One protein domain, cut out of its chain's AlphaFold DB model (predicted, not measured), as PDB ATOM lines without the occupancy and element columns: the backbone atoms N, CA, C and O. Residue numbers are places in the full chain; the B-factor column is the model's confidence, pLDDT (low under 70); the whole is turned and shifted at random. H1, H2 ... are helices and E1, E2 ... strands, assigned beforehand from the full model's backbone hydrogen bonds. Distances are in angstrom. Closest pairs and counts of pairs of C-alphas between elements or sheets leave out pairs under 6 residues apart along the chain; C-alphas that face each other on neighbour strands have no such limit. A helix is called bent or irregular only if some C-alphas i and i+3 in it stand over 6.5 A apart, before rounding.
ATOM      1  N   ARG A 303       6.322  36.654  70.101       96.75
ATOM      2  CA  ARG A 303       6.054  35.859  71.304       96.75
ATOM      3  C   ARG A 303       5.504  36.714  72.437       96.75
ATOM      4  O   ARG A 303       4.614  36.252  73.148       96.75
ATOM      5  N   GLY A 304       5.974  37.952  72.580       96.81
ATOM      6  CA  GLY A 304       5.377  38.925  73.492       96.81
ATOM      7  C   GLY A 304       3.891  39.143  73.188       96.81
ATOM      8  O   GLY A 304       3.058  39.086  74.094       96.81
ATOM      9  N   ARG A 305       3.534  39.295  71.907       96.81
ATOM     10  CA  ARG A 305       2.138  39.456  71.464       96.81
ATOM     11  C   ARG A 305       1.296  38.197  71.681       96.81
ATOM     12  O   ARG A 305       0.197  38.296  72.221       96.81
ATOM     13  N   ASP A 306       1.817  37.017  71.341       96.50
ATOM     14  CA  ASP A 306       1.172  35.712  71.591       96.50
ATOM     15  C   ASP A 306       0.864  35.495  73.084       96.50
ATOM     16  O   ASP A 306      -0.199  34.990  73.458       96.50
ATOM     17  N   HIS A 307       1.766  35.937  73.961       95.56
ATOM     18  CA  HIS A 307       1.598  35.847  75.411       95.56
ATOM     19  C   HIS A 307       0.732  36.967  76.007       95.56
ATOM     20  O   HIS A 307       0.526  36.995  77.221       95.56
ATOM     21  N   GLY A 308       0.194  37.867  75.178       94.88
ATOM     22  CA  GLY A 308      -0.657  38.966  75.627       94.88
ATOM     23  C   GLY A 308       0.086  39.969  76.505       94.88
ATOM     24  O   GLY A 308      -0.502  40.508  77.444       94.88
ATOM     25  N   MET A 309       1.377  40.187  76.240       96.38
ATOM     26  CA  MET A 309       2.165  41.163  76.982       96.38
ATOM     27  C   MET A 309       1.590  42.572  76.792       96.38
ATOM     28  O   MET A 309       1.226  42.938  75.671       96.38
ATOM     29  N   PRO A 310       1.496  43.371  77.868       96.44
ATOM     30  CA  PRO A 310       1.046  44.748  77.766       96.44
ATOM     31  C   PRO A 310       2.053  45.603  76.979       96.44
ATOM     32  O   PRO A 310       3.192  45.194  76.739       96.44
ATOM     33  N   SER A 311       1.639  46.816  76.601       98.12
ATOM     34  CA  SER A 311       2.557  47.794  76.011       98.12
ATOM     35  C   SER A 311       3.708  48.112  76.971       98.12
ATOM     36  O   SER A 311       3.602  47.939  78.187       98.12
ATOM     37  N   TYR A 312       4.809  48.634  76.445       98.50
ATOM     38  CA  TYR A 312       5.966  49.055  77.228       98.50
ATOM     39  C   TYR A 312       5.600  50.011  78.379       98.50
ATOM     40  O   TYR A 312       5.985  49.775  79.523       98.50
ATOM     41  N   ASN A 313       4.809  51.059  78.122       98.62
ATOM     42  CA  ASN A 313       4.421  52.013  79.166       98.62
ATOM     43  C   ASN A 313       3.439  51.415  80.189       98.62
ATOM     44  O   ASN A 313       3.469  51.791  81.364       98.62
ATOM     45  N   ASP A 314       2.591  50.469  79.784       98.38
ATOM     46  CA  ASP A 314       1.760  49.700  80.715       98.38
ATOM     47  C   ASP A 314       2.611  48.787  81.601       98.38
ATOM     48  O   ASP A 314       2.413  48.758  82.816       98.38
ATOM     49  N   MET A 315       3.602  48.108  81.015       98.19
ATOM     50  CA  MET A 315       4.551  47.271  81.744       98.19
ATOM     51  C   MET A 315       5.351  48.102  82.752       98.19
ATOM     52  O   MET A 315       5.447  47.730  83.917       98.19
ATOM     53  N   ARG A 316       5.844  49.284  82.360       98.44
ATOM     54  CA  ARG A 316       6.516  50.210  83.288       98.44
ATOM     55  C   ARG A 316       5.651  50.546  84.490       98.44
ATOM     56  O   ARG A 316       6.114  50.431  85.621       98.44
ATOM     57  N   ARG A 317       4.380  50.886  84.264       98.31
ATOM     58  CA  ARG A 317       3.439  51.164  85.357       98.31
ATOM     59  C   ARG A 317       3.204  49.944  86.248       98.31
ATOM     60  O   ARG A 317       3.123  50.112  87.462       98.31
ATOM     61  N   ALA A 318       3.134  48.740  85.675       96.94
ATOM     62  CA  ALA A 318       2.990  47.497  86.433       96.94
ATOM     63  C   ALA A 318       4.186  47.232  87.369       96.94
ATOM     64  O   ALA A 318       3.988  46.738  88.476       96.94
ATOM     65  N   PHE A 319       5.392  47.643  86.967       96.94
ATOM     66  CA  PHE A 319       6.615  47.575  87.780       96.94
ATOM     67  C   PHE A 319       6.893  48.859  88.588       96.94
ATOM     68  O   PHE A 319       7.994  49.056  89.095       96.94
ATOM     69  N   GLY A 320       5.902  49.749  88.738       97.38
ATOM     70  CA  GLY A 320       6.015  50.953  89.572       97.38
ATOM     71  C   GLY A 320       6.887  52.070  88.986       97.38
ATOM     72  O   GLY A 320       7.241  53.010  89.697       97.38
ATOM     73  N   LEU A 321       7.219  51.998  87.699       97.88
ATOM     74  CA  LEU A 321       8.036  52.979  86.992       97.88
ATOM     75  C   LEU A 321       7.158  54.015  86.263       97.88
ATOM     76  O   LEU A 321       6.085  53.681  85.749       97.88
ATOM     77  N   PRO A 322       7.605  55.281  86.153       98.00
ATOM     78  CA  PRO A 322       6.889  56.289  85.379       98.00
ATOM     79  C   PRO A 322       6.913  55.941  83.887       98.00
ATOM     80  O   PRO A 322       7.939  55.502  83.359       98.00
ATOM     81  N   ALA A 323       5.796  56.185  83.199       98.12
ATOM     82  CA  ALA A 323       5.712  56.069  81.746       98.12
ATOM     83  C   ALA A 323       6.686  57.047  81.063       98.12
ATOM     84  O   ALA A 323       6.857  58.186  81.511       98.12
ATOM     85  N   LYS A 324       7.316  56.620  79.966       97.94
ATOM     86  CA  LYS A 324       8.139  57.502  79.130       97.94
ATOM     87  C   LYS A 324       7.231  58.298  78.197       97.94
ATOM     88  O   LYS A 324       6.283  57.758  77.638       97.94
ATOM     89  N   THR A 325       7.532  59.583  78.005       97.31
ATOM     90  CA  THR A 325       6.683  60.516  77.237       97.31
ATOM     91  C   THR A 325       7.211  60.841  75.837       97.31
ATOM     92  O   THR A 325       6.582  61.595  75.103       97.31
ATOM     93  N   SER A 326       8.389  60.336  75.466       98.06
ATOM     94  CA  SER A 326       8.973  60.492  74.127       98.06
ATOM     95  C   SER A 326       9.954  59.360  73.845       98.06
ATOM     96  O   SER A 326      10.453  58.740  74.785       98.06
ATOM     97  N   PHE A 327      10.275  59.115  72.575       98.38
ATOM     98  CA  PHE A 327      11.212  58.051  72.213       98.38
ATOM     99  C   PHE A 327      12.628  58.349  72.717       98.38
ATOM    100  O   PHE A 327      13.310  57.449  73.190       98.38
ATOM    101  N   ARG A 328      13.024  59.628  72.761       97.75
ATOM    102  CA  ARG A 328      14.279  60.057  73.409       97.75
ATOM    103  C   ARG A 328      14.340  59.717  74.898       97.75
ATOM    104  O   ARG A 328      15.415  59.470  75.424       97.75
ATOM    105  N   ALA A 329      13.200  59.722  75.592       97.06
ATOM    106  CA  ALA A 329      13.152  59.357  77.007       97.06
ATOM    107  C   ALA A 329      13.329  57.843  77.234       97.06
ATOM    108  O   ALA A 329      13.679  57.448  78.345       97.06
ATOM    109  N   ILE A 330      13.080  57.024  76.205       97.69
ATOM    110  CA  ILE A 330      13.404  55.593  76.191       97.69
ATOM    111  C   ILE A 330      14.905  55.438  75.908       97.69
ATOM    112  O   ILE A 330      15.639  54.949  76.760       97.69
ATOM    113  N   THR A 331      15.373  55.947  74.765       96.31
ATOM    114  CA  THR A 331      16.714  55.637  74.233       96.31
ATOM    115  C   THR A 331      17.855  56.463  74.822       96.31
ATOM    116  O   THR A 331      19.023  56.138  74.633       96.31
ATOM    117  N   GLY A 332      17.547  57.573  75.495       94.06
ATOM    118  CA  GLY A 332      18.545  58.538  75.962       94.06
ATOM    119  C   GLY A 332      19.182  59.382  74.848       94.06
ATOM    120  O   GLY A 332      20.104  60.150  75.120       94.06
ATOM    121  N   GLU A 333      18.718  59.276  73.599       94.38
ATOM    122  CA  GLU A 333      19.288  60.019  72.471       94.38
ATOM    123  C   GLU A 333      18.797  61.470  72.393       94.38
ATOM    124  O   GLU A 333      17.674  61.818  72.762       94.38
ATOM    125  N   ASN A 334      19.619  62.337  71.799       94.25
ATOM    126  CA  ASN A 334      19.314  63.764  71.665       94.25
ATOM    127  C   ASN A 334      18.252  64.080  70.592       94.25
ATOM    128  O   ASN A 334      17.690  65.176  70.582       94.25
ATOM    129  N   SER A 335      17.952  63.145  69.683       94.19
ATOM    130  CA  SER A 335      17.021  63.348  68.565       94.19
ATOM    131  C   SER A 335      16.127  62.131  68.344       94.19
ATOM    132  O   SER A 335      16.579  61.000  68.433       94.19
ATOM    133  N   GLU A 336      14.868  62.383  67.987       95.62
ATOM    134  CA  GLU A 336      13.910  61.387  67.475       95.62
ATOM    135  C   GLU A 336      13.489  61.708  66.027       95.62
ATOM    136  O   GLU A 336      12.428  61.296  65.560       95.62
ATOM    137  N   ALA A 337      14.297  62.506  65.327       96.00
ATOM    138  CA  ALA A 337      14.128  62.836  63.918       96.00
ATOM    139  C   ALA A 337      15.260  62.219  63.092       96.00
ATOM    140  O   ALA A 337      16.414  62.191  63.529       96.00
ATOM    141  N   PHE A 338      14.926  61.768  61.882       95.94
ATOM    142  CA  PHE A 338      15.918  61.315  60.915       95.94
ATOM    143  C   PHE A 338      16.811  62.480  60.464       95.94
ATOM    144  O   PHE A 338      16.297  63.576  60.207       95.94
ATOM    145  N   PRO A 339      18.132  62.261  60.327       92.94
ATOM    146  CA  PRO A 339      19.010  63.188  59.626       92.94
ATOM    147  C   PRO A 339      18.487  63.523  58.215       92.94
ATOM    148  O   PRO A 339      17.892  62.653  57.565       92.94
ATOM    149  N   PRO A 340      18.720  64.746  57.698       90.25
ATOM    150  CA  PRO A 340      18.314  65.116  56.344       90.25
ATOM    151  C   PRO A 340      18.796  64.106  55.295       90.25
ATOM    152  O   PRO A 340      19.970  63.744  55.272       90.25
ATOM    153  N   GLY A 341      17.888  63.660  54.423       85.25
ATOM    154  CA  GLY A 341      18.198  62.692  53.363       85.25
ATOM    155  C   GLY A 341      18.229  61.222  53.798       85.25
ATOM    156  O   GLY A 341      18.546  60.381  52.968       85.25
ATOM    157  N   SER A 342      17.879  60.908  55.050       89.44
ATOM    158  CA  SER A 342      17.693  59.532  55.544       89.44
ATOM    159  C   SER A 342      16.235  59.267  55.938       89.44
ATOM    160  O   SER A 342      15.424  60.193  56.035       89.44
ATOM    161  N   GLY A 343      15.878  58.003  56.167       90.00
ATOM    162  CA  GLY A 343      14.529  57.620  56.583       90.00
ATOM    163  C   GLY A 343      14.364  56.115  56.764       90.00
ATOM    164  O   GLY A 343      15.266  55.343  56.464       90.00
ATOM    165  N   VAL A 344      13.190  55.671  57.216       87.31
ATOM    166  CA  VAL A 344      12.940  54.243  57.512       87.31
ATOM    167  C   VAL A 344      13.160  53.310  56.307       87.31
ATOM    168  O   VAL A 344      13.543  52.164  56.492       87.31
ATOM    169  N   ASN A 345      12.978  53.817  55.082       86.44
ATOM    170  CA  ASN A 345      13.172  53.064  53.836       86.44
ATOM    171  C   ASN A 345      14.552  53.286  53.185       86.44
ATOM    172  O   ASN A 345      14.794  52.771  52.097       86.44
ATOM    173  N   ASP A 346      15.432  54.090  53.791       87.62
ATOM    174  CA  ASP A 346      16.813  54.241  53.321       87.62
ATOM    175  C   ASP A 346      17.617  53.003  53.761       87.62
ATOM    176  O   ASP A 346      17.730  52.766  54.968       87.62
ATOM    177  N   PRO A 347      18.179  52.210  52.825       83.19
ATOM    178  CA  PRO A 347      18.920  50.994  53.162       83.19
ATOM    179  C   PRO A 347      20.147  51.271  54.038       83.19
ATOM    180  O   PRO A 347      20.559  50.395  54.789       83.19
ATOM    181  N   THR A 348      20.685  52.494  54.002       88.00
ATOM    182  CA  THR A 348      21.847  52.901  54.807       88.00
ATOM    183  C   THR A 348      21.472  53.382  56.212       88.00
ATOM    184  O   THR A 348      22.340  53.723  57.015       88.00
ATOM    185  N   SER A 349      20.178  53.435  56.558       88.62
ATOM    186  CA  SER A 349      19.723  53.947  57.860       88.62
ATOM    187  C   SER A 349      20.239  53.147  59.052       88.62
ATOM    188  O   SER A 349      20.329  53.690  60.159       88.62
ATOM    189  N   LEU A 350      20.566  51.874  58.833       88.88
ATOM    190  CA  LEU A 350      21.095  50.975  59.852       88.88
ATOM    191  C   LEU A 350      22.622  50.859  59.819       88.88
ATOM    192  O   LEU A 350      23.162  50.184  60.690       88.88
ATOM    193  N   ASP A 351      23.314  51.526  58.895       89.25
ATOM    194  CA  ASP A 351      24.772  51.451  58.803       89.25
ATOM    195  C   ASP A 351      25.419  51.914  60.109       89.25
ATOM    196  O   ASP A 351      25.030  52.934  60.694       89.25
ATOM    197  N   PHE A 352      26.423  51.166  60.564       90.25
ATOM    198  CA  PHE A 352      27.237  51.578  61.696       90.25
ATOM    199  C   PHE A 352      28.136  52.749  61.292       90.25
ATOM    200  O   PHE A 352      28.809  52.729  60.268       90.25
ATOM    201  N   THR A 353      28.146  53.781  62.129       91.81
ATOM    202  CA  THR A 353      29.009  54.965  61.991       91.81
ATOM    203  C   THR A 353      30.141  54.974  63.010       91.81
ATOM    204  O   THR A 353      31.140  55.663  62.816       91.81
ATOM    205  N   LYS A 354      29.987  54.210  64.095       91.00
ATOM    206  CA  LYS A 354      30.971  54.056  65.161       91.00
ATOM    207  C   LYS A 354      30.764  52.704  65.835       91.00
ATOM    208  O   LYS A 354      29.617  52.337  66.086       91.00
ATOM    209  N   LEU A 355      31.849  52.016  66.161       89.81
ATOM    210  CA  LEU A 355      31.856  50.862  67.058       89.81
ATOM    211  C   LEU A 355      32.715  51.202  68.271       89.81
ATOM    212  O   LEU A 355      33.682  51.961  68.150       89.81
ATOM    213  N   THR A 356      32.359  50.676  69.437       87.06
ATOM    214  CA  THR A 356      33.139  50.864  70.656       87.06
ATOM    215  C   THR A 356      33.287  49.596  71.474       87.06
ATOM    216  O   THR A 356      32.399  48.747  71.464       87.06
ATOM    217  N   ASP A 357      34.399  49.519  72.199       85.00
ATOM    218  CA  ASP A 357      34.633  48.528  73.251       85.00
ATOM    219  C   ASP A 357      33.881  48.877  74.552       85.00
ATOM    220  O   ASP A 357      33.195  49.907  74.638       85.00
ATOM    221  N   ILE A 358      34.059  48.046  75.585       79.44
ATOM    222  CA  ILE A 358      33.436  48.201  76.912       79.44
ATOM    223  C   ILE A 358      33.753  49.545  77.598       79.44
ATOM    224  O   ILE A 358      33.002  50.012  78.451       79.44
ATOM    225  N   ASP A 359      34.853  50.195  77.215       72.69
ATOM    226  CA  ASP A 359      35.308  51.480  77.751       72.69
ATOM    227  C   ASP A 359      34.896  52.667  76.865       72.69
ATOM    228  O   ASP A 359      35.254  53.822  77.131       72.69
ATOM    229  N   GLY A 360      34.155  52.409  75.786       78.12
ATOM    230  CA  GLY A 360      33.718  53.422  74.837       78.12
ATOM    231  C   GLY A 360      34.811  53.893  73.871       78.12
ATOM    232  O   GLY A 360      34.592  54.890  73.158       78.12
ATOM    233  N   ARG A 361      35.980  53.231  73.817       81.56
ATOM    234  CA  ARG A 361      37.023  53.572  72.833       81.56
ATOM    235  C   ARG A 361      36.622  53.047  71.466       81.56
ATOM    236  O   ARG A 361      35.886  52.081  71.341       81.56
ATOM    237  N   ASN A 362      37.062  53.743  70.425       86.25
ATOM    238  CA  ASN A 362      36.627  53.465  69.065       86.25
ATOM    239  C   ASN A 362      37.290  52.201  68.501       86.25
ATOM    240  O   ASN A 362      38.510  52.182  68.345       86.25
ATOM    241  N   VAL A 363      36.476  51.238  68.079       86.25
ATOM    242  CA  VAL A 363      36.899  50.100  67.256       86.25
ATOM    243  C   VAL A 363      36.716  50.490  65.779       86.25
ATOM    244  O   VAL A 363      35.629  50.946  65.405       86.25
ATOM    245  N   PRO A 364      37.753  50.409  64.923       86.62
ATOM    246  CA  PRO A 364      37.614  50.723  63.502       86.62
ATOM    247  C   PRO A 364      36.541  49.863  62.819       86.62
ATOM    248  O   PRO A 364      36.482  48.652  63.017       86.62
ATOM    249  N   LEU A 365      35.710  50.483  61.977       84.12
ATOM    250  CA  LEU A 365      34.752  49.747  61.147       84.12
ATOM    251  C   LEU A 365      35.504  48.815  60.188       84.12
ATOM    252  O   LEU A 365      36.447  49.252  59.528       84.12
ATOM    253  N   GLY A 366      35.071  47.557  60.100       74.38
ATOM    254  CA  GLY A 366      35.735  46.533  59.285       74.38
ATOM    255  C   GLY A 366      37.038  45.992  59.883       74.38
ATOM    256  O   GLY A 366      37.801  45.353  59.163       74.38
ATOM    257  N   SER A 367      37.314  46.262  61.167       71.19
ATOM    258  CA  SER A 367      38.362  45.550  61.908       71.19
ATOM    259  C   SER A 367      38.080  44.041  61.875       71.19
ATOM    260  O   SER A 367      36.925  43.669  62.074       71.19
ATOM    261  N   PRO A 368      39.085  43.176  61.650       59.78
ATOM    262  CA  PRO A 368      38.930  41.733  61.851       59.78
ATOM    263  C   PRO A 368      38.803  41.374  63.341       59.78
ATOM    264  O   PRO A 368      38.326  40.302  63.671       59.78
ATOM    265  N   ASP A 369      39.223  42.278  64.227       60.78
ATOM    266  CA  ASP A 369      39.161  42.138  65.680       60.78
ATOM    267  C   ASP A 369      37.911  42.866  66.203       60.78
ATOM    268  O   ASP A 369      37.971  43.998  66.699       60.78
ATOM    269  N   THR A 370      36.740  42.280  65.933       66.62
ATOM    270  CA  THR A 370      35.446  42.730  66.478       66.62
ATOM    271  C   THR A 370      35.061  42.013  67.764       66.62
ATOM    272  O   THR A 370      34.069  42.411  68.371       66.62
ATOM    273  N   ALA A 371      35.840  41.026  68.212       67.81
ATOM    274  CA  ALA A 371      35.597  40.280  69.446       67.81
ATOM    275  C   ALA A 371      35.469  41.211  70.666       67.81
ATOM    276  O   ALA A 371      34.626  41.011  71.532       67.81
ATOM    277  N   MET A 372      36.230  42.313  70.693       74.31
ATOM    278  CA  MET A 372      36.200  43.299  71.785       74.31
ATOM    279  C   MET A 372      35.103  44.373  71.655       74.31
ATOM    280  O   MET A 372      34.992  45.260  72.508       74.31
ATOM    281  N   MET A 373      34.322  44.362  70.572       85.50
ATOM    282  CA  MET A 373      33.264  45.345  70.338       85.50
ATOM    283  C   MET A 373      32.036  45.008  71.173       85.50
ATOM    284  O   MET A 373      31.488  43.922  71.048       85.50
ATOM    285  N   THR A 374      31.554  45.971  71.959       87.06
ATOM    286  CA  THR A 374      30.354  45.788  72.790       87.06
ATOM    287  C   THR A 374      29.174  46.634  72.324       87.06
ATOM    288  O   THR A 374      28.028  46.299  72.612       87.06
ATOM    289  N   ARG A 375      29.419  47.737  71.596       88.81
ATOM    290  CA  ARG A 375      28.361  48.667  71.174       88.81
ATOM    291  C   ARG A 375      28.595  49.275  69.796       88.81
ATOM    292  O   ARG A 375      29.681  49.771  69.492       88.81
ATOM    293  N   GLY A 376      27.528  49.372  69.005       88.69
ATOM    294  CA  GLY A 376      27.494  50.103  67.742       88.69
ATOM    295  C   GLY A 376      26.582  51.334  67.754       88.69
ATOM    296  O   GLY A 376      25.490  51.339  68.307       88.69
ATOM    297  N   THR A 377      27.013  52.410  67.092       89.75
ATOM    298  CA  THR A 377      26.183  53.592  66.806       89.75
ATOM    299  C   THR A 377      25.775  53.590  65.343       89.75
ATOM    300  O   THR A 377      26.631  53.561  64.456       89.75
ATOM    301  N   ARG A 378      24.472  53.671  65.070       92.00
ATOM    302  CA  ARG A 378      23.933  53.673  63.702       92.00
ATOM    303  C   ARG A 378      23.766  55.085  63.143       92.00
ATOM    304  O   ARG A 378      23.664  56.056  63.886       92.00
ATOM    305  N   LYS A 379      23.707  55.187  61.812       92.81
ATOM    306  CA  LYS A 379      23.515  56.441  61.065       92.81
ATOM    307  C   LYS A 379      22.258  57.203  61.487       92.81
ATOM    308  O   LYS A 379      22.251  58.433  61.479       92.81
ATOM    309  N   THR A 380      21.190  56.482  61.828       94.69
ATOM    310  CA  THR A 380      19.919  57.074  62.256       94.69
ATOM    311  C   THR A 380      19.626  56.765  63.725       94.69
ATOM    312  O   THR A 380      19.823  55.620  64.147       94.69
ATOM    313  N   PRO A 381      19.128  57.748  64.508       94.94
ATOM    314  CA  PRO A 381      18.813  57.529  65.916       94.94
ATOM    315  C   PRO A 381      17.800  56.398  66.116       94.94
ATOM    316  O   PRO A 381      16.818  56.308  65.367       94.94
ATOM    317  N   LEU A 382      17.986  55.574  67.147       95.25
ATOM    318  CA  LEU A 382      17.009  54.550  67.532       95.25
ATOM    319  C   LEU A 382      15.632  55.177  67.789       95.25
ATOM    320  O   LEU A 382      14.625  54.683  67.285       95.25
ATOM    321  N   ALA A 383      15.582  56.322  68.468       97.12
ATOM    322  CA  ALA A 383      14.344  57.035  68.752       97.12
ATOM    323  C   ALA A 383      13.595  57.463  67.478       97.12
ATOM    324  O   ALA A 383      12.366  57.424  67.448       97.12
ATOM    325  N   ALA A 384      14.311  57.833  66.409       97.00
ATOM    326  CA  ALA A 384      13.696  58.169  65.123       97.00
ATOM    327  C   ALA A 384      13.093  56.932  64.441       97.00
ATOM    328  O   ALA A 384      11.983  56.995  63.906       97.00
ATOM    329  N   ARG A 385      13.798  55.794  64.506       95.75
ATOM    330  CA  ARG A 385      13.331  54.506  63.972       95.75
ATOM    331  C   ARG A 385      12.098  54.002  64.725       95.75
ATOM    332  O   ARG A 385      11.095  53.686  64.092       95.75
ATOM    333  N   LEU A 386      12.124  54.023  66.059       97.06
ATOM    334  CA  LEU A 386      10.975  53.654  66.892       97.06
ATOM    335  C   LEU A 386       9.764  54.548  66.613       97.06
ATOM    336  O   LEU A 386       8.657  54.042  66.440       97.06
ATOM    337  N   LYS A 387       9.971  55.865  66.489       97.50
ATOM    338  CA  LYS A 387       8.903  56.812  66.147       97.50
ATOM    339  C   LYS A 387       8.256  56.510  64.802       97.50
ATOM    340  O   LYS A 387       7.037  56.596  64.689       97.50
ATOM    341  N   ALA A 388       9.049  56.151  63.797       96.12
ATOM    342  CA  ALA A 388       8.533  55.805  62.479       96.12
ATOM    343  C   ALA A 388       7.720  54.503  62.474       96.12
ATOM    344  O   ALA A 388       6.744  54.415  61.735       96.12
ATOM    345  N   VAL A 389       8.107  53.520  63.292       95.75
ATOM    346  CA  VAL A 389       7.439  52.211  63.368       95.75
ATOM    347  C   VAL A 389       6.186  52.257  64.248       95.75
ATOM    348  O   VAL A 389       5.133  51.777  63.840       95.75
ATOM    349  N   TYR A 390       6.275  52.851  65.440       97.69
ATOM    350  CA  TYR A 390       5.214  52.788  66.454       97.69
ATOM    351  C   TYR A 390       4.314  54.028  66.505       97.69
ATOM    352  O   TYR A 390       3.190  53.957  67.012       97.69
ATOM    353  N   GLY A 391       4.792  55.178  66.017       97.88
ATOM    354  CA  GLY A 391       4.096  56.470  66.059       97.88
ATOM    355  C   GLY A 391       4.007  57.096  67.458       97.88
ATOM    356  O   GLY A 391       4.344  58.267  67.629       97.88
ATOM    357  N   SER A 392       3.592  56.316  68.459       98.00
ATOM    358  CA  SER A 392       3.487  56.693  69.872       98.00
ATOM    359  C   SER A 392       4.278  55.735  70.759       98.00
ATOM    360  O   SER A 392       4.321  54.533  70.503       98.00
ATOM    361  N   VAL A 393       4.846  56.265  71.843       98.19
ATOM    362  CA  VAL A 393       5.516  55.483  72.897       98.19
ATOM    363  C   VAL A 393       4.575  54.500  73.601       98.19
ATOM    364  O   VAL A 393       5.022  53.467  74.085       98.19
ATOM    365  N   ASP A 394       3.269  54.776  73.598       98.00
ATOM    366  CA  ASP A 394       2.256  53.906  74.212       98.00
ATOM    367  C   ASP A 394       1.928  52.665  73.365       98.00
ATOM    368  O   ASP A 394       1.259  51.754  73.842       98.00
ATOM    369  N   ASN A 395       2.409  52.607  72.119       98.25
ATOM    370  CA  ASN A 395       2.205  51.462  71.228       98.25
ATOM    371  C   ASN A 395       3.391  50.485  71.224       98.25
ATOM    372  O   ASN A 395       3.322  49.461  70.551       98.25
ATOM    373  N   VAL A 396       4.495  50.819  71.901       98.50
ATOM    374  CA  VAL A 396       5.741  50.046  71.840       98.50
ATOM    375  C   VAL A 396       5.548  48.690  72.519       98.50
ATOM    376  O   VAL A 396       5.077  48.630  73.655       98.50
ATOM    377  N   ASP A 397       5.919  47.601  71.838       98.56
ATOM    378  CA  ASP A 397       5.934  46.257  72.429       98.56
ATOM    379  C   ASP A 397       6.898  46.232  73.634       98.56
ATOM    380  O   ASP A 397       7.993  46.796  73.561       98.56
ATOM    381  N   ALA A 398       6.527  45.573  74.739       97.25
ATOM    382  CA  ALA A 398       7.319  45.607  75.975       97.25
ATOM    383  C   ALA A 398       8.784  45.182  75.779       97.25
ATOM    384  O   ALA A 398       9.669  45.860  76.292       97.25
ATOM    385  N   PHE A 399       9.040  44.124  74.999       96.94
ATOM    386  CA  PHE A 399      10.399  43.674  74.680       96.94
ATOM    387  C   PHE A 399      11.217  44.767  73.983       96.94
ATOM    388  O   PHE A 399      12.300  45.107  74.448       96.94
ATOM    389  N   VAL A 400      10.667  45.380  72.926       97.25
ATOM    390  CA  VAL A 400      11.353  46.427  72.148       97.25
ATOM    391  C   VAL A 400      11.644  47.648  73.005       97.25
ATOM    392  O   VAL A 400      12.751  48.172  72.973       97.25
ATOM    393  N   GLY A 401      10.657  48.106  73.776       96.88
ATOM    394  CA  GLY A 401      10.842  49.254  74.653       96.88
ATOM    395  C   GLY A 401      11.891  48.987  75.729       96.88
ATOM    396  O   GLY A 401      12.680  49.874  76.017       96.88
ATOM    397  N   MET A 402      11.924  47.767  76.269       94.88
ATOM    398  CA  MET A 402      12.869  47.340  77.299       94.88
ATOM    399  C   MET A 402      14.317  47.300  76.793       94.88
ATOM    400  O   MET A 402      15.173  47.907  77.427       94.88
ATOM    401  N   VAL A 403      14.589  46.655  75.652       94.44
ATOM    402  CA  VAL A 403      15.952  46.612  75.075       94.44
ATOM    403  C   VAL A 403      16.392  47.964  74.506       94.44
ATOM    404  O   VAL A 403      17.579  48.226  74.375       94.44
ATOM    405  N   ALA A 404      15.449  48.854  74.189       96.25
ATOM    406  CA  ALA A 404      15.748  50.209  73.735       96.25
ATOM    407  C   ALA A 404      16.080  51.184  74.875       96.25
ATOM    408  O   ALA A 404      16.423  52.335  74.595       96.25
ATOM    409  N   GLU A 405      15.914  50.793  76.143       96.25
ATOM    410  CA  GLU A 405      16.220  51.680  77.259       96.25
ATOM    411  C   GLU A 405      17.718  51.948  77.367       96.25
ATOM    412  O   GLU A 405      18.538  51.033  77.349       96.25
ATOM    413  N   ALA A 406      18.073  53.216  77.575       92.56
ATOM    414  CA  ALA A 406      19.424  53.544  78.006       92.56
ATOM    415  C   ALA A 406      19.756  52.788  79.304       92.56
ATOM    416  O   ALA A 406      18.985  52.820  80.269       92.56
ATOM    417  N   HIS A 407      20.913  52.130  79.323       90.88
ATOM    418  CA  HIS A 407      21.367  51.354  80.471       90.88
ATOM    419  C   HIS A 407      21.575  52.226  81.706       90.88
ATOM    420  O   HIS A 407      22.017  53.378  81.628       90.88
ATOM    421  N   LEU A 408      21.272  51.651  82.867       87.00
ATOM    422  CA  LEU A 408      21.608  52.252  84.149       87.00
ATOM    423  C   LEU A 408      23.124  52.200  84.377       87.00
ATOM    424  O   LEU A 408      23.811  51.287  83.935       87.00
ATOM    425  N   ASN A 409      23.664  53.178  85.101       76.75
ATOM    426  CA  ASN A 409      25.100  53.216  85.380       76.75
ATOM    427  C   ASN A 409      25.541  51.975  86.184       76.75
ATOM    428  O   ASN A 409      25.011  51.734  87.271       76.75
ATOM    429  N   GLY A 410      26.528  51.232  85.674       72.81
ATOM    430  CA  GLY A 410      27.021  49.994  86.290       72.81
ATOM    431  C   GLY A 410      26.041  48.819  86.206       72.81
ATOM    432  O   GLY A 410      26.036  47.978  87.102       72.81
ATOM    433  N   SER A 411      25.180  48.807  85.188       84.81
ATOM    434  CA  SER A 411      24.196  47.764  84.905       84.81
ATOM    435  C   SER A 411      24.135  47.533  83.402       84.81
ATOM    436  O   SER A 411      24.136  48.489  82.633       84.81
ATOM    437  N   GLU A 412      23.994  46.275  83.002       88.00
ATOM    438  CA  GLU A 412      23.775  45.874  81.603       88.00
ATOM    439  C   GLU A 412      22.319  46.098  81.161       88.00
ATOM    440  O   GLU A 412      21.917  45.794  80.042       88.00
ATOM    441  N   LEU A 413      21.481  46.574  82.079       93.19
ATOM    442  CA  LEU A 413      20.036  46.648  81.939       93.19
ATOM    443  C   LEU A 413      19.534  48.092  82.056       93.19
ATOM    444  O   LEU A 413      20.039  48.884  82.865       93.19
ATOM    445  N   GLY A 414      18.481  48.402  81.298       94.00
ATOM    446  CA  GLY A 414      17.626  49.569  81.524       94.00
ATOM    447  C   GLY A 414      16.778  49.452  82.801       94.00
ATOM    448  O   GLY A 414      16.731  48.408  83.454       94.00
ATOM    449  N   GLU A 415      16.074  50.533  83.148       95.38
ATOM    450  CA  GLU A 415      15.201  50.631  84.328       95.38
ATOM    451  C   GLU A 415      14.161  49.507  84.407       95.38
ATOM    452  O   GLU A 415      13.988  48.899  85.465       95.38
ATOM    453  N   LEU A 416      13.449  49.239  83.308       97.38
ATOM    454  CA  LEU A 416      12.374  48.252  83.297       97.38
ATOM    455  C   LEU A 416      12.930  46.838  83.465       97.38
ATOM    456  O   LEU A 416      12.460  46.098  84.328       97.38
ATOM    457  N   GLN A 417      13.945  46.470  82.681       97.00
ATOM    458  CA  GLN A 417      14.504  45.119  82.728       97.00
ATOM    459  C   GLN A 417      15.144  44.825  84.083       97.00
ATOM    460  O   GLN A 417      14.893  43.766  84.660       97.00
ATOM    461  N   GLN A 418      15.894  45.783  84.643       95.31
ATOM    462  CA  GLN A 418      16.481  45.637  85.972       95.31
ATOM    463  C   GLN A 418      15.398  45.455  87.045       95.31
ATOM    464  O   GLN A 418      15.540  44.581  87.899       95.31
ATOM    465  N   ALA A 419      14.297  46.217  86.994       96.19
ATOM    466  CA  ALA A 419      13.185  46.065  87.936       96.19
ATOM    467  C   ALA A 419      12.514  44.684  87.826       96.19
ATOM    468  O   ALA A 419      12.226  44.057  88.848       96.19
ATOM    469  N   MET A 420      12.316  44.181  86.602       97.19
ATOM    470  CA  MET A 420      11.767  42.842  86.357       97.19
ATOM    471  C   MET A 420      12.670  41.743  86.927       97.19
ATOM    472  O   MET A 420      12.185  40.839  87.612       97.19
ATOM    473  N   TRP A 421      13.983  41.833  86.687       97.44
ATOM    474  CA  TRP A 421      14.966  40.892  87.229       97.44
ATOM    475  C   TRP A 421      15.027  40.961  88.748       97.44
ATOM    476  O   TRP A 421      14.915  39.928  89.409       97.44
ATOM    477  N   ALA A 422      15.120  42.165  89.309       95.44
ATOM    478  CA  ALA A 422      15.156  42.362  90.748       95.44
ATOM    479  C   ALA A 422      13.931  41.740  91.431       95.44
ATOM    480  O   ALA A 422      14.074  40.993  92.398       95.44
ATOM    481  N   GLN A 423      12.731  41.988  90.899       96.69
ATOM    482  CA  GLN A 423      11.493  41.446  91.449       96.69
ATOM    483  C   GLN A 423      11.427  39.914  91.350       96.69
ATOM    484  O   GLN A 423      11.098  39.263  92.344       96.69
ATOM    485  N   GLN A 424      11.736  39.327  90.186       98.00
ATOM    486  CA  GLN A 424      11.629  37.877  90.003       98.00
ATOM    487  C   GLN A 424      12.666  37.120  90.833       98.00
ATOM    488  O   GLN A 424      12.298  36.185  91.542       98.00
ATOM    489  N   PHE A 425      13.942  37.512  90.788       98.06
ATOM    490  CA  PHE A 425      14.981  36.840  91.572       98.06
ATOM    491  C   PHE A 425      14.759  37.034  93.075       98.06
ATOM    492  O   PHE A 425      14.908  36.086  93.840       98.06
ATOM    493  N   LEU A 426      14.284  38.200  93.525       96.44
ATOM    494  CA  LEU A 426      13.897  38.362  94.928       96.44
ATOM    495  C   LEU A 426      12.782  37.382  95.329       96.44
ATOM    496  O   LEU A 426      12.855  36.780  96.399       96.44
ATOM    497  N   ALA A 427      11.774  37.187  94.473       97.88
ATOM    498  CA  ALA A 427      10.690  36.243  94.730       97.88
ATOM    499  C   ALA A 427      11.166  34.780  94.734       97.88
ATOM    500  O   ALA A 427      10.761  34.014  95.609       97.88
ATOM    501  N   LEU A 428      12.057  34.409  93.807       97.81
ATOM    502  CA  LEU A 428      12.673  33.079  93.758       97.81
ATOM    503  C   LEU A 428      13.505  32.792  95.010       97.81
ATOM    504  O   LEU A 428      13.445  31.687  95.533       97.81
ATOM    505  N   ARG A 429      14.240  33.782  95.521       96.75
ATOM    506  CA  ARG A 429      15.041  33.655  96.744       96.75
ATOM    507  C   ARG A 429      14.196  33.573  98.010       96.75
ATOM    508  O   ARG A 429      14.397  32.716  98.867       96.75
TER     509      ARG A 429
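What this domain is: This is residues 303 to 429 of the 595 residues of the protein "CBM2 domain-containing protein" of Actinobacteria bacterium 13_2_20CM_2_72_6 (UniProt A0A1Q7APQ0). A small cluster of short helices, H2, H6, H3 and H5, joined by winding loops, makes the body; a two-stranded hairpin, E1 and E2, extends it at one end of the longest axis, and the longest helix, H7, leads away toward the other end, with residues 424 to 429 sticking out free. The short helix H1 sits at one side of the cluster near H6, and the long loop of residues 357 to 374 caps the far end of the hairpin. The printed part has 127 residues with seven named helices and two named strands, in the order H1, H2, H3, H4, E1, E2, H5, H6, H7; the sheet is E1 - E2, antiparallel. The class is mostly helix, though under half of the residues, 59, are in named elements. The whole is only just compact, close to loose, with a radius of gyration of the C-alphas of 16.3 A and spans of 44 by 34 by 27 A.

Where its parts are: H1 is residues 303 to 306, beginning at C-alpha 303 at (6.054, 35.859, 71.304). H2 is residues 312 to 318, 9.8 A long, and H3 is residues 327 to 331. H4, residues 347 to 350, is irregular: C-alphas 347 and 350 are 7.0 A apart. E1 is residues 352 to 356, 10.8 A, beginning at C-alpha 352 at (27.237, 51.578, 61.696), and E2 is residues 375 to 378, 10.0 A. H5 is residues 382 to 390, 12.0 A, and H6 is residues 398 to 403, 8.7 A. H7 is residues 415 to 429, 21.0 A, ending at C-alpha 429 at (15.041, 33.655, 96.744).

How they stand to each other: H1 and H6 are close but not clearly touching, the closest C-alphas being those of Gly 304 and Phe 399, 7.0 A apart. H2 and H6 touch, about perpendicular at 78 degrees, with the C-alphas of Tyr 312 and Ala 398 closest at 3.9 A. H3 and H5 touch, with the C-alphas of Phe 327 and Ala 383 closest at 4.8 A. The closest C-alphas of H4 and E2, those of Leu 350 and Arg 378, are 5.5 A apart. E1 and E2 form a hairpin, antiparallel at 161 degrees, with N 353 and O 377 at 2.8 A and N 375 and O 356 at 3.1 A within hydrogen-bond range. Residues 355 to 356 of E1 also pair with residues 362 to 363, antiparallel. H6 and H7 only just touch, with 3 pairs of C-alphas within 8 A, through residues 416 to 417 of H7 alone; Met 402 and Leu 416 have the closest C-alphas, 6.1 A apart. E1 and H7 are apart. In H2, H3, H5, H6 and H7 every O i to N i+4 pair is within hydrogen-bond range; H1 and H4 are too short for such a pair.

The domain as a whole: The two C-alphas farthest apart are those of Gly 341 and Arg 429, 52.3 A. The printed part has no cut. The links H3 to H4, E1 to E2 and H6 to H7 are long. The mean pLDDT of the printed part is 91.9, and residues 368 to 371 are under 70.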